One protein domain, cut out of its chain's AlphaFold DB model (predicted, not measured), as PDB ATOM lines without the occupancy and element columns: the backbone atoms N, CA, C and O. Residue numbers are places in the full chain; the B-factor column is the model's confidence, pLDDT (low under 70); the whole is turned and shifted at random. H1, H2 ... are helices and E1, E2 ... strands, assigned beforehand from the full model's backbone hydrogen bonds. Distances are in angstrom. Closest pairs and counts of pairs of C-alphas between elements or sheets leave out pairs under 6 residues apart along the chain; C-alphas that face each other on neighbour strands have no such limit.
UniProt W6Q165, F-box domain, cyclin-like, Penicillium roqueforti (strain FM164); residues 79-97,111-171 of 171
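AT A GLANCE: This is residues 79 to 97 and 111 to 171 of the 171 residues of the protein "F-box domain, cyclin-like" of Penicillium roqueforti (strain FM164) (UniProt W6Q165). Two helices, H3 and H4, meet at a steep angle near the middle of H3 and, with short H2 near the start of H3, make a loose helical cluster; H1 lies away from them at the other end of the longest axis. Between H1 and the cluster, residues 111 to 112 pair antiparallel with residues 119 to 120 of E1, the one named strand. The printed part has 80 residues in the order H1, E1, H2, H3, H4; with 38 residues, under half, in named elements, the class is mostly helix. The whole is compact, with a radius of gyration of the C-alphas of 13.1 A and spans of 37 by 25 by 18 A.

HOW THE PARTS SIT: Start with H1, residues 88 to 96, which touches no helix. Next look at E1, residues 119 to 121, which pairs with no named strand and is apart from H1. H2, residues 131 to 135, touches H3, residues 141 to 153, with residues 141 to 144 of H3 alone; the closest C-alphas, of Leu 135 and Pro 141, are 6.7 A apart. H4, residues 160 to 167, touches H3 at a steep tilt of 58 degrees, opposite ways; their closest C-alphas, of Ala 147 and Pro 160, are 5.1 A apart. H2 and H4 are close but not clearly touching, 7.5 A between the C-alphas of Tyr 134 and Cys 164, their closest. In H1, H2, H3 and H4 every O i to N i+4 pair is within hydrogen-bond range.

IN THESE COORDINATES: Find C-alpha 88 at (30.454, -39.406, -26.518); from there H1 runs 12.2 A. E1 spans 6.9 A and H2 6.0 A. H3 begins at (-2.736, -38.208, -39.513) and runs 18.3 A; H4 runs 10.4 A to C-alpha 167 at (10.316, -41.858, -43.155).

THE WHOLE: The C-alphas of Asp 89 and Glu 136, the two farthest apart, are 37.5 A apart. Residues 98 to 110 are not printed; C-alphas 97 and 111 are 12.2 A apart across this cut. Of the links printed whole, none is long. Confidence is under 70 at residues 79 to 86 and 170 to 171.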
ATOM      1  N   HIS A  79      27.790 -36.453 -36.861       63.59
ATOM      2  CA  HIS A  79      27.141 -37.089 -35.712       63.59
ATOM      3  C   HIS A  79      25.619 -37.186 -35.852       63.59
ATOM      4  O   HIS A  79      24.959 -37.714 -34.961       63.59
ATOM      5  N   ARG A  80      25.060 -36.703 -36.967       63.56
ATOM      6  CA  ARG A  80      23.647 -36.880 -37.307       63.56
ATOM      7  C   ARG A  80      23.368 -38.369 -37.549       63.56
ATOM      8  O   ARG A  80      24.182 -39.026 -38.192       63.56
ATOM      9  N   PHE A  81      22.237 -38.874 -37.053       64.44
ATOM     10  CA  PHE A  81      21.790 -40.272 -37.204       64.44
ATOM     11  C   PHE A  81      22.645 -41.328 -36.496       64.44
ATOM     12  O   PHE A  81      22.432 -42.523 -36.694       64.44
ATOM     13  N   LEU A  82      23.620 -40.926 -35.677       61.06
ATOM     14  CA  LEU A  82      24.394 -41.897 -34.923       61.06
ATOM     15  C   LEU A  82      23.851 -42.049 -33.498       61.06
ATOM     16  O   LEU A  82      23.533 -41.049 -32.844       61.06
ATOM     17  N   PRO A  83      23.782 -43.285 -32.975       57.94
ATOM     18  CA  PRO A  83      23.374 -43.501 -31.602       57.94
ATOM     19  C   PRO A  83      24.373 -42.842 -30.632       57.94
ATOM     20  O   PRO A  83      25.549 -42.681 -30.968       57.94
ATOM     21  N   PRO A  84      23.945 -42.515 -29.398       58.50
ATOM     22  CA  PRO A  84      24.762 -41.811 -28.404       58.50
ATOM     23  C   PRO A  84      26.135 -42.418 -28.077       58.50
ATOM     24  O   PRO A  84      26.961 -41.751 -27.456       58.50
ATOM     25  N   SER A  85      26.387 -43.669 -28.470       55.38
ATOM     26  CA  SER A  85      27.636 -44.398 -28.247       55.38
ATOM     27  C   SER A  85      28.762 -44.060 -29.230       55.38
ATOM     28  O   SER A  85      29.921 -44.302 -28.911       55.38
ATOM     29  N   THR A  86      28.475 -43.499 -30.406       63.62
ATOM     30  CA  THR A  86      29.501 -43.274 -31.448       63.62
ATOM     31  C   THR A  86      30.216 -41.927 -31.325       63.62
ATOM     32  O   THR A  86      31.295 -41.748 -31.887       63.62
ATOM     33  N   CYS A  87      29.638 -40.965 -30.596       70.25
ATOM     34  CA  CYS A  87      30.254 -39.669 -30.329       70.25
ATOM     35  C   CYS A  87      29.929 -39.189 -28.913       70.25
ATOM     36  O   CYS A  87      29.042 -38.366 -28.684       70.25
ATOM     37  N   VAL A  88      30.670 -39.709 -27.940       78.19
ATOM     38  CA  VAL A  88      30.454 -39.406 -26.518       78.19
ATOM     39  C   VAL A  88      30.561 -37.903 -26.232       78.19
ATOM     40  O   VAL A  88      29.777 -37.386 -25.437       78.19
ATOM     41  N   ASP A  89      31.447 -37.178 -26.918       82.62
ATOM     42  CA  ASP A  89      31.712 -35.759 -26.654       82.62
ATOM     43  C   ASP A  89      30.520 -34.845 -26.958       82.62
ATOM     44  O   ASP A  89      30.169 -34.008 -26.124       82.62
ATOM     45  N   ILE A  90      29.856 -35.004 -28.113       83.06
ATOM     46  CA  ILE A  90      28.707 -34.151 -28.466       83.06
ATOM     47  C   ILE A  90      27.532 -34.401 -27.519       83.06
ATOM     48  O   ILE A  90      26.914 -33.454 -27.039       83.06
ATOM     49  N   PHE A  91      27.257 -35.662 -27.174       80.56
ATOM     50  CA  PHE A  91      26.185 -35.993 -26.238       80.56
ATOM     51  C   PHE A  91      26.519 -35.560 -24.810       80.56
ATOM     52  O   PHE A  91      25.634 -35.090 -24.095       80.56
ATOM     53  N   THR A  92      27.784 -35.662 -24.399       85.94
ATOM     54  CA  THR A  92      28.251 -35.158 -23.101       85.94
ATOM     55  C   THR A  92      28.106 -33.642 -23.028       85.94
ATOM     56  O   THR A  92      27.558 -33.135 -22.050       85.94
ATOM     57  N   LEU A  93      28.507 -32.918 -24.078       86.88
ATOM     58  CA  LEU A  93      28.327 -31.471 -24.176       86.88
ATOM     59  C   LEU A  93      26.848 -31.084 -24.097       86.88
ATOM     60  O   LEU A  93      26.476 -30.266 -23.259       86.88
ATOM     61  N   LEU A  94      26.002 -31.697 -24.930       86.38
ATOM     62  CA  LEU A  94      24.574 -31.392 -24.978       86.38
ATOM     63  C   LEU A  94      23.922 -31.634 -23.612       86.38
ATOM     64  O   LEU A  94      23.263 -30.738 -23.096       86.38
ATOM     65  N   ARG A  95      24.206 -32.770 -22.956       84.94
ATOM     66  CA  ARG A  95      23.702 -33.075 -21.603       84.94
ATOM     67  C   ARG A  95      24.108 -32.041 -20.549       84.94
ATOM     68  O   ARG A  95      23.327 -31.796 -19.631       84.94
ATOM     69  N   ARG A  96      25.291 -31.428 -20.658       87.56
ATOM     70  CA  ARG A  96      25.743 -30.371 -19.731       87.56
ATOM     71  C   ARG A  96      24.956 -29.073 -19.899       87.56
ATOM     72  O   ARG A  96      24.715 -28.390 -18.910       87.56
ATOM     73  N   ILE A  97      24.503 -28.778 -21.116       86.25
ATOM     74  CA  ILE A  97      23.668 -27.608 -21.432       86.25
ATOM     75  C   ILE A  97      22.168 -27.939 -21.481       86.25
ATOM     76  O   ILE A  97      21.379 -27.175 -22.038       86.25
ATOM     77  N   GLY A 111      13.277 -33.358 -24.347       90.94
ATOM     78  CA  GLY A 111      14.118 -34.455 -24.814       90.94
ATOM     79  C   GLY A 111      15.149 -33.964 -25.825       90.94
ATOM     80  O   GLY A 111      14.902 -33.001 -26.548       90.94
ATOM     81  N   LEU A 112      16.308 -34.620 -25.882       90.56
ATOM     82  CA  LEU A 112      17.314 -34.381 -26.916       90.56
ATOM     83  C   LEU A 112      17.039 -35.305 -28.105       90.56
ATOM     84  O   LEU A 112      17.068 -36.520 -27.937       90.56
ATOM     85  N   CYS A 113      16.790 -34.738 -29.284       89.56
ATOM     86  CA  CYS A 113      16.637 -35.530 -30.501       89.56
ATOM     87  C   CYS A 113      18.001 -36.035 -31.002       89.56
ATOM     88  O   CYS A 113      18.932 -35.239 -31.123       89.56
ATOM     89  N   CYS A 114      18.105 -37.323 -31.339       84.06
ATOM     90  CA  CYS A 114      19.331 -37.939 -31.856       84.06
ATOM     91  C   CYS A 114      19.756 -37.437 -33.246       84.06
ATOM     92  O   CYS A 114      20.944 -37.468 -33.549       84.06
ATOM     93  N   ASP A 115      18.836 -36.906 -34.060       84.75
ATOM     94  CA  ASP A 115      19.184 -36.454 -35.413       84.75
ATOM     95  C   ASP A 115      19.451 -34.965 -35.476       84.75
ATOM     96  O   ASP A 115      20.527 -34.534 -35.875       84.75
ATOM     97  N   CYS A 116      18.480 -34.136 -35.086       87.62
ATOM     98  CA  CYS A 116      18.692 -32.694 -35.149       87.62
ATOM     99  C   CYS A 116      19.589 -32.180 -34.018       87.62
ATOM    100  O   CYS A 116      19.971 -31.011 -34.067       87.62
ATOM    101  N   LEU A 117      19.913 -33.019 -33.020       86.12
ATOM    102  CA  LEU A 117      20.726 -32.677 -31.848       86.12
ATOM    103  C   LEU A 117      20.202 -31.435 -31.111       86.12
ATOM    104  O   LEU A 117      20.954 -30.660 -30.521       86.12
ATOM    105  N   ARG A 118      18.876 -31.245 -31.148       89.19
ATOM    106  CA  ARG A 118      18.165 -30.156 -30.474       89.19
ATOM    107  C   ARG A 118      17.320 -30.693 -29.340       89.19
ATOM    108  O   ARG A 118      16.698 -31.752 -29.443       89.19
ATOM    109  N   TYR A 119      17.245 -29.890 -28.289       92.38
ATOM    110  CA  TYR A 119      16.245 -30.047 -27.255       92.38
ATOM    111  C   TYR A 119      14.867 -29.684 -27.811       92.38
ATOM    112  O   TYR A 119      14.650 -28.572 -28.294       92.38
ATOM    113  N   ARG A 120      13.945 -30.644 -27.777       93.94
ATOM    114  CA  ARG A 120      12.554 -30.506 -28.212       93.94
ATOM    115  C   ARG A 120      11.632 -30.826 -27.046       93.94
ATOM    116  O   ARG A 120      11.952 -31.663 -26.205       93.94
ATOM    117  N   THR A 121      10.487 -30.162 -26.991       93.88
ATOM    118  CA  THR A 121       9.473 -30.476 -25.983       93.88
ATOM    119  C   THR A 121       8.793 -31.803 -26.295       93.88
ATOM    120  O   THR A 121       8.604 -32.164 -27.452       93.88
ATOM    121  N   ARG A 122       8.442 -32.535 -25.245       94.06
ATOM    122  CA  ARG A 122       7.700 -33.797 -25.243       94.06
ATOM    123  C   ARG A 122       6.227 -33.605 -24.904       94.06
ATOM    124  O   ARG A 122       5.509 -34.590 -24.805       94.06
ATOM    125  N   ARG A 123       5.773 -32.372 -24.661       94.00
ATOM    126  CA  ARG A 123       4.347 -32.101 -24.437       94.00
ATOM    127  C   ARG A 123       3.602 -32.328 -25.739       94.00
ATOM    128  O   ARG A 123       3.960 -31.694 -26.726       94.00
ATOM    129  N   ILE A 124       2.591 -33.192 -25.715       93.56
ATOM    130  CA  ILE A 124       1.756 -33.482 -26.886       93.56
ATOM    131  C   ILE A 124       1.156 -32.177 -27.418       93.56
ATOM    132  O   ILE A 124       1.376 -31.865 -28.577       93.56
ATOM    133  N   GLN A 125       0.614 -31.328 -26.530       92.88
ATOM    134  CA  GLN A 125      -0.064 -30.081 -26.919       92.88
ATOM    135  C   GLN A 125       0.816 -29.057 -27.648       92.88
ATOM    136  O   GLN A 125       0.323 -28.095 -28.222       92.88
ATOM    137  N   TYR A 126       2.146 -29.182 -27.565       92.56
ATOM    138  CA  TYR A 126       3.024 -28.309 -28.345       92.56
ATOM    139  C   TYR A 126       3.009 -28.662 -29.834       92.56
ATOM    140  O   TYR A 126       3.294 -27.802 -30.661       92.56
ATOM    141  N   TRP A 127       2.757 -29.930 -30.148       91.88
ATOM    142  CA  TRP A 127       2.761 -30.459 -31.505       91.88
ATOM    143  C   TRP A 127       1.420 -30.254 -32.215       91.88
ATOM    144  O   TRP A 127       1.373 -30.384 -33.437       91.88
ATOM    145  N   ASP A 128       0.381 -29.853 -31.481       87.88
ATOM    146  CA  ASP A 128      -0.896 -29.411 -32.036       87.88
ATOM    147  C   ASP A 128      -0.654 -28.268 -33.044       87.88
ATOM    148  O   ASP A 128       0.063 -27.301 -32.760       87.88
ATOM    149  N   GLY A 129      -1.208 -28.393 -34.253       82.81
ATOM    150  CA  GLY A 129      -1.031 -27.421 -35.342       82.81
ATOM    151  C   GLY A 129       0.307 -27.498 -36.093       82.81
ATOM    152  O   GLY A 129       0.520 -26.738 -37.037       82.81
ATOM    153  N   TYR A 130       1.220 -28.404 -35.722       84.31
ATOM    154  CA  TYR A 130       2.353 -28.761 -36.590       84.31
ATOM    155  C   TYR A 130       1.970 -29.830 -37.620       84.31
ATOM    156  O   TYR A 130       2.703 -29.996 -38.593       84.31
ATOM    157  N   GLU A 131       0.848 -30.525 -37.412       83.06
ATOM    158  CA  GLU A 131       0.355 -31.614 -38.260       83.06
ATOM    159  C   GLU A 131       0.101 -31.167 -39.700       83.06
ATOM    160  O   GLU A 131       0.611 -31.815 -40.607       83.06
ATOM    161  N   ASP A 132      -0.556 -30.019 -39.910       85.19
ATOM    162  CA  ASP A 132      -0.959 -29.515 -41.234       85.19
ATOM    163  C   ASP A 132       0.196 -29.540 -42.236       85.19
ATOM    164  O   ASP A 132       0.082 -30.057 -43.345       85.19
ATOM    165  N   LYS A 133       1.365 -29.068 -41.792       85.56
ATOM    166  CA  LYS A 133       2.588 -29.053 -42.593       85.56
ATOM    167  C   LYS A 133       2.986 -30.449 -43.078       85.56
ATOM    168  O   LYS A 133       3.518 -30.582 -44.170       85.56
ATOM    169  N   TYR A 134       2.834 -31.469 -42.241       83.38
ATOM    170  CA  TYR A 134       3.239 -32.836 -42.560       83.38
ATOM    171  C   TYR A 134       2.145 -33.590 -43.317       83.38
ATOM    172  O   TYR A 134       2.474 -34.362 -44.216       83.38
ATOM    173  N   LEU A 135       0.872 -33.295 -43.045       83.50
ATOM    174  CA  LEU A 135      -0.258 -33.783 -43.835       83.50
ATOM    175  C   LEU A 135      -0.153 -33.311 -45.293       83.50
ATOM    176  O   LEU A 135      -0.255 -34.120 -46.213       83.50
ATOM    177  N   GLU A 136       0.169 -32.030 -45.521       84.94
ATOM    178  CA  GLU A 136       0.443 -31.480 -46.863       84.94
ATOM    179  C   GLU A 136       1.598 -32.199 -47.582       84.94
ATOM    180  O   GLU A 136       1.656 -32.237 -48.811       84.94
ATOM    181  N   MET A 137       2.521 -32.786 -46.820       82.62
ATOM    182  CA  MET A 137       3.669 -33.539 -47.326       82.62
ATOM    183  C   MET A 137       3.376 -35.043 -47.492       82.62
ATOM    184  O   MET A 137       4.292 -35.801 -47.810       82.62
ATOM    185  N   GLY A 138       2.122 -35.473 -47.308       84.12
ATOM    186  CA  GLY A 138       1.674 -36.855 -47.500       84.12
ATOM    187  C   GLY A 138       1.872 -37.769 -46.288       84.12
ATOM    188  O   GLY A 138       1.867 -38.989 -46.441       84.12
ATOM    189  N   VAL A 139       2.082 -37.206 -45.096       88.00
ATOM    190  CA  VAL A 139       2.069 -37.975 -43.846       88.00
ATOM    191  C   VAL A 139       0.619 -38.209 -43.439       88.00
ATOM    192  O   VAL A 139      -0.139 -37.256 -43.322       88.00
ATOM    193  N   GLU A 140       0.227 -39.458 -43.198       90.00
ATOM    194  CA  GLU A 140      -1.119 -39.758 -42.694       90.00
ATOM    195  C   GLU A 140      -1.298 -39.240 -41.250       90.00
ATOM    196  O   GLU A 140      -0.359 -39.362 -40.453       90.00
ATOM    197  N   PRO A 141      -2.487 -38.730 -40.864       89.69
ATOM    198  CA  PRO A 141      -2.736 -38.208 -39.513       89.69
ATOM    199  C   PRO A 141      -2.362 -39.197 -38.403       89.69
ATOM    200  O   PRO A 141      -1.639 -38.853 -37.470       89.69
ATOM    201  N   GLU A 142      -2.735 -40.468 -38.565       91.62
ATOM    202  CA  GLU A 142      -2.405 -41.525 -37.603       91.62
ATOM    203  C   GLU A 142      -0.889 -41.722 -37.441       91.62
ATOM    204  O   GLU A 142      -0.395 -42.034 -36.357       91.62
ATOM    205  N   MET A 143      -0.113 -41.540 -38.513       91.31
ATOM    206  CA  MET A 143       1.345 -41.662 -38.457       91.31
ATOM    207  C   MET A 143       1.979 -40.485 -37.718       91.31
ATOM    208  O   MET A 143       2.935 -40.687 -36.962       91.31
ATOM    209  N   TRP A 144       1.445 -39.277 -37.900       92.31
ATOM    210  CA  TRP A 144       1.864 -38.104 -37.140       92.31
ATOM    211  C   TRP A 144       1.590 -38.282 -35.641       92.31
ATOM    212  O   TRP A 144       2.512 -38.142 -34.829       92.31
ATOM    213  N   ASP A 145       0.373 -38.688 -35.285       93.12
ATOM    214  CA  ASP A 145      -0.026 -38.935 -33.895       93.12
ATOM    215  C   ASP A 145       0.856 -39.995 -33.233       93.12
ATOM    216  O   ASP A 145       1.338 -39.817 -32.108       93.12
ATOM    217  N   ASN A 146       1.160 -41.075 -33.957       93.19
ATOM    218  CA  ASN A 146       2.083 -42.107 -33.495       93.19
ATOM    219  C   ASN A 146       3.495 -41.552 -33.256       93.19
ATOM    220  O   ASN A 146       4.112 -41.854 -32.231       93.19
ATOM    221  N   ALA A 147       4.017 -40.710 -34.150       93.31
ATOM    222  CA  ALA A 147       5.331 -40.091 -33.981       93.31
ATOM    223  C   ALA A 147       5.384 -39.177 -32.742       93.31
ATOM    224  O   ALA A 147       6.343 -39.234 -31.960       93.31
ATOM    225  N   VAL A 148       4.343 -38.366 -32.523       95.06
ATOM    226  CA  VAL A 148       4.204 -37.507 -31.335       95.06
ATOM    227  C   VAL A 148       4.097 -38.349 -30.061       95.06
ATOM    228  O   VAL A 148       4.806 -38.081 -29.086       95.06
ATOM    229  N   SER A 149       3.281 -39.404 -30.077       95.00
ATOM    230  CA  SER A 149       3.087 -40.324 -28.951       95.00
ATOM    231  C   SER A 149       4.376 -41.064 -28.570       95.00
ATOM    232  O   SER A 149       4.754 -41.117 -27.393       95.00
ATOM    233  N   HIS A 150       5.133 -41.565 -29.550       94.25
ATOM    234  CA  HIS A 150       6.425 -42.213 -29.307       94.25
ATOM    235  C   HIS A 150       7.468 -41.255 -28.721       94.25
ATOM    236  O   HIS A 150       8.226 -41.627 -27.820       94.25
ATOM    237  N   TRP A 151       7.500 -40.007 -29.191       95.06
ATOM    238  CA  TRP A 151       8.379 -38.983 -28.630       95.06
ATOM    239  C   TRP A 151       7.986 -38.600 -27.194       95.06
ATOM    240  O   TRP A 151       8.853 -38.449 -26.324       95.06
ATOM    241  N   HIS A 152       6.684 -38.487 -26.917       94.31
ATOM    242  CA  HIS A 152       6.154 -38.202 -25.584       94.31
ATOM    243  C   HIS A 152       6.511 -39.303 -24.574       94.31
ATOM    244  O   HIS A 152       7.081 -39.022 -23.515       94.31
ATOM    245  N   SER A 153       6.247 -40.560 -24.941       93.12
ATOM    246  CA  SER A 153       6.500 -41.756 -24.123       93.12
ATOM    247  C   SER A 153       7.980 -42.126 -23.989       93.12
ATOM    248  O   SER A 153       8.324 -42.995 -23.189       93.12
ATOM    249  N   LYS A 154       8.878 -41.429 -24.706       89.62
ATOM    250  CA  LYS A 154      10.324 -41.711 -24.771       89.62
ATOM    251  C   LYS A 154      10.642 -43.072 -25.397       89.62
ATOM    252  O   LYS A 154      11.711 -43.620 -25.135       89.62
ATOM    253  N   TYR A 155       9.729 -43.601 -26.209       83.31
ATOM    254  CA  TYR A 155       9.936 -44.852 -26.928       83.31
ATOM    255  C   TYR A 155      11.067 -44.716 -27.959       83.31
ATOM    256  O   TYR A 155      11.930 -45.585 -28.058       83.31
ATOM    257  N   TYR A 156      11.129 -43.568 -28.645       81.31
ATOM    258  CA  TYR A 156      12.223 -43.207 -29.548       81.31
ATOM    259  C   TYR A 156      13.000 -41.975 -29.068       81.31
ATOM    260  O   TYR A 156      12.463 -41.077 -28.418       81.31
ATOM    261  N   PHE A 157      14.280 -41.904 -29.448       84.38
ATOM    262  CA  PHE A 157      15.148 -40.739 -29.216       84.38
ATOM    263  C   PHE A 157      15.064 -39.690 -30.339       84.38
ATOM    264  O   PHE A 157      15.821 -38.721 -30.344       84.38
ATOM    265  N   GLN A 158      14.147 -39.863 -31.288       89.56
ATOM    266  CA  GLN A 158      13.960 -39.006 -32.453       89.56
ATOM    267  C   GLN A 158      12.706 -38.142 -32.273       89.56
ATOM    268  O   GLN A 158      11.679 -38.639 -31.819       89.56
ATOM    269  N   CYS A 159      12.772 -36.848 -32.604       92.69
ATOM    270  CA  CYS A 159      11.592 -35.986 -32.519       92.69
ATOM    271  C   CYS A 159      10.666 -36.183 -33.736       92.69
ATOM    272  O   CYS A 159      11.165 -36.554 -34.803       92.69
ATOM    273  N   PRO A 160       9.366 -35.838 -33.635       93.75
ATOM    274  CA  PRO A 160       8.385 -36.086 -34.699       93.75
ATOM    275  C   PRO A 160       8.790 -35.493 -36.055       93.75
ATOM    276  O   PRO A 160       8.715 -36.162 -37.082       93.75
ATOM    277  N   GLU A 161       9.344 -34.274 -36.065       91.38
ATOM    278  CA  GLU A 161       9.822 -33.629 -37.299       91.38
ATOM    279  C   GLU A 161      10.977 -34.365 -37.999       91.38
ATOM    280  O   GLU A 161      11.150 -34.222 -39.212       91.38
ATOM    281  N   CYS A 162      11.856 -35.017 -37.232       90.19
ATOM    282  CA  CYS A 162      12.997 -35.756 -37.773       90.19
ATOM    283  C   CYS A 162      12.539 -37.116 -38.281       90.19
ATOM    284  O   CYS A 162      12.902 -37.474 -39.397       90.19
ATOM    285  N   TRP A 163      11.662 -37.774 -37.519       90.19
ATOM    286  CA  TRP A 163      11.025 -39.022 -37.918       90.19
ATOM    287  C   TRP A 163      10.270 -38.862 -39.242       90.19
ATOM    288  O   TRP A 163      10.549 -39.581 -40.193       90.19
ATOM    289  N   CYS A 164       9.413 -37.841 -39.375       88.94
ATOM    290  CA  CYS A 164       8.681 -37.606 -40.626       88.94
ATOM    291  C   CYS A 164       9.623 -37.331 -41.808       88.94
ATOM    292  O   CYS A 164       9.415 -37.824 -42.913       88.94
ATOM    293  N   ARG A 165      10.691 -36.555 -41.591       86.19
ATOM    294  CA  ARG A 165      11.663 -36.270 -42.655       86.19
ATOM    295  C   ARG A 165      12.393 -37.515 -43.138       86.19
ATOM    296  O   ARG A 165      12.621 -37.641 -44.335       86.19
ATOM    297  N   GLU A 166      12.762 -38.407 -42.228       84.94
ATOM    298  CA  GLU A 166      13.427 -39.659 -42.572       84.94
ATOM    299  C   GLU A 166      12.469 -40.631 -43.269       84.94
ATOM    300  O   GLU A 166      12.759 -41.084 -44.378       84.94
ATOM    301  N   THR A 167      11.305 -40.886 -42.667       84.06
ATOM    302  CA  THR A 167      10.316 -41.858 -43.155       84.06
ATOM    303  C   THR A 167       9.778 -41.488 -44.535       84.06
ATOM    304  O   THR A 167       9.682 -42.345 -45.411       84.06
ATOM    305  N   PHE A 168       9.486 -40.206 -44.763       81.81
ATOM    306  CA  PHE A 168       8.870 -39.730 -46.006       81.81
ATOM    307  C   PHE A 168       9.869 -39.054 -46.955       81.81
ATOM    308  O   PHE A 168       9.475 -38.507 -47.982       81.81
ATOM    309  N   ARG A 169      11.175 -39.099 -46.637       73.50
ATOM    310  CA  ARG A 169      12.268 -38.496 -47.428       73.50
ATOM    311  C   ARG A 169      12.004 -37.035 -47.798       73.50
ATOM    312  O   ARG A 169      12.323 -36.586 -48.899       73.50
ATOM    313  N   LEU A 170      11.419 -36.298 -46.863       65.06
ATOM    314  CA  LEU A 170      11.079 -34.897 -47.054       65.06
ATOM    315  C   LEU A 170      12.374 -34.071 -47.003       65.06
ATOM    316  O   LEU A 170      13.075 -34.088 -45.987       65.06
ATOM    317  N   SER A 171      12.702 -33.395 -48.109       55.19
ATOM    318  CA  SER A 171      13.916 -32.575 -48.272       55.19
ATOM    319  C   SER A 171      13.884 -31.301 -47.432       55.19
ATOM    320  O   SER A 171      12.851 -30.596 -47.506       55.19
TER     321      SER A 171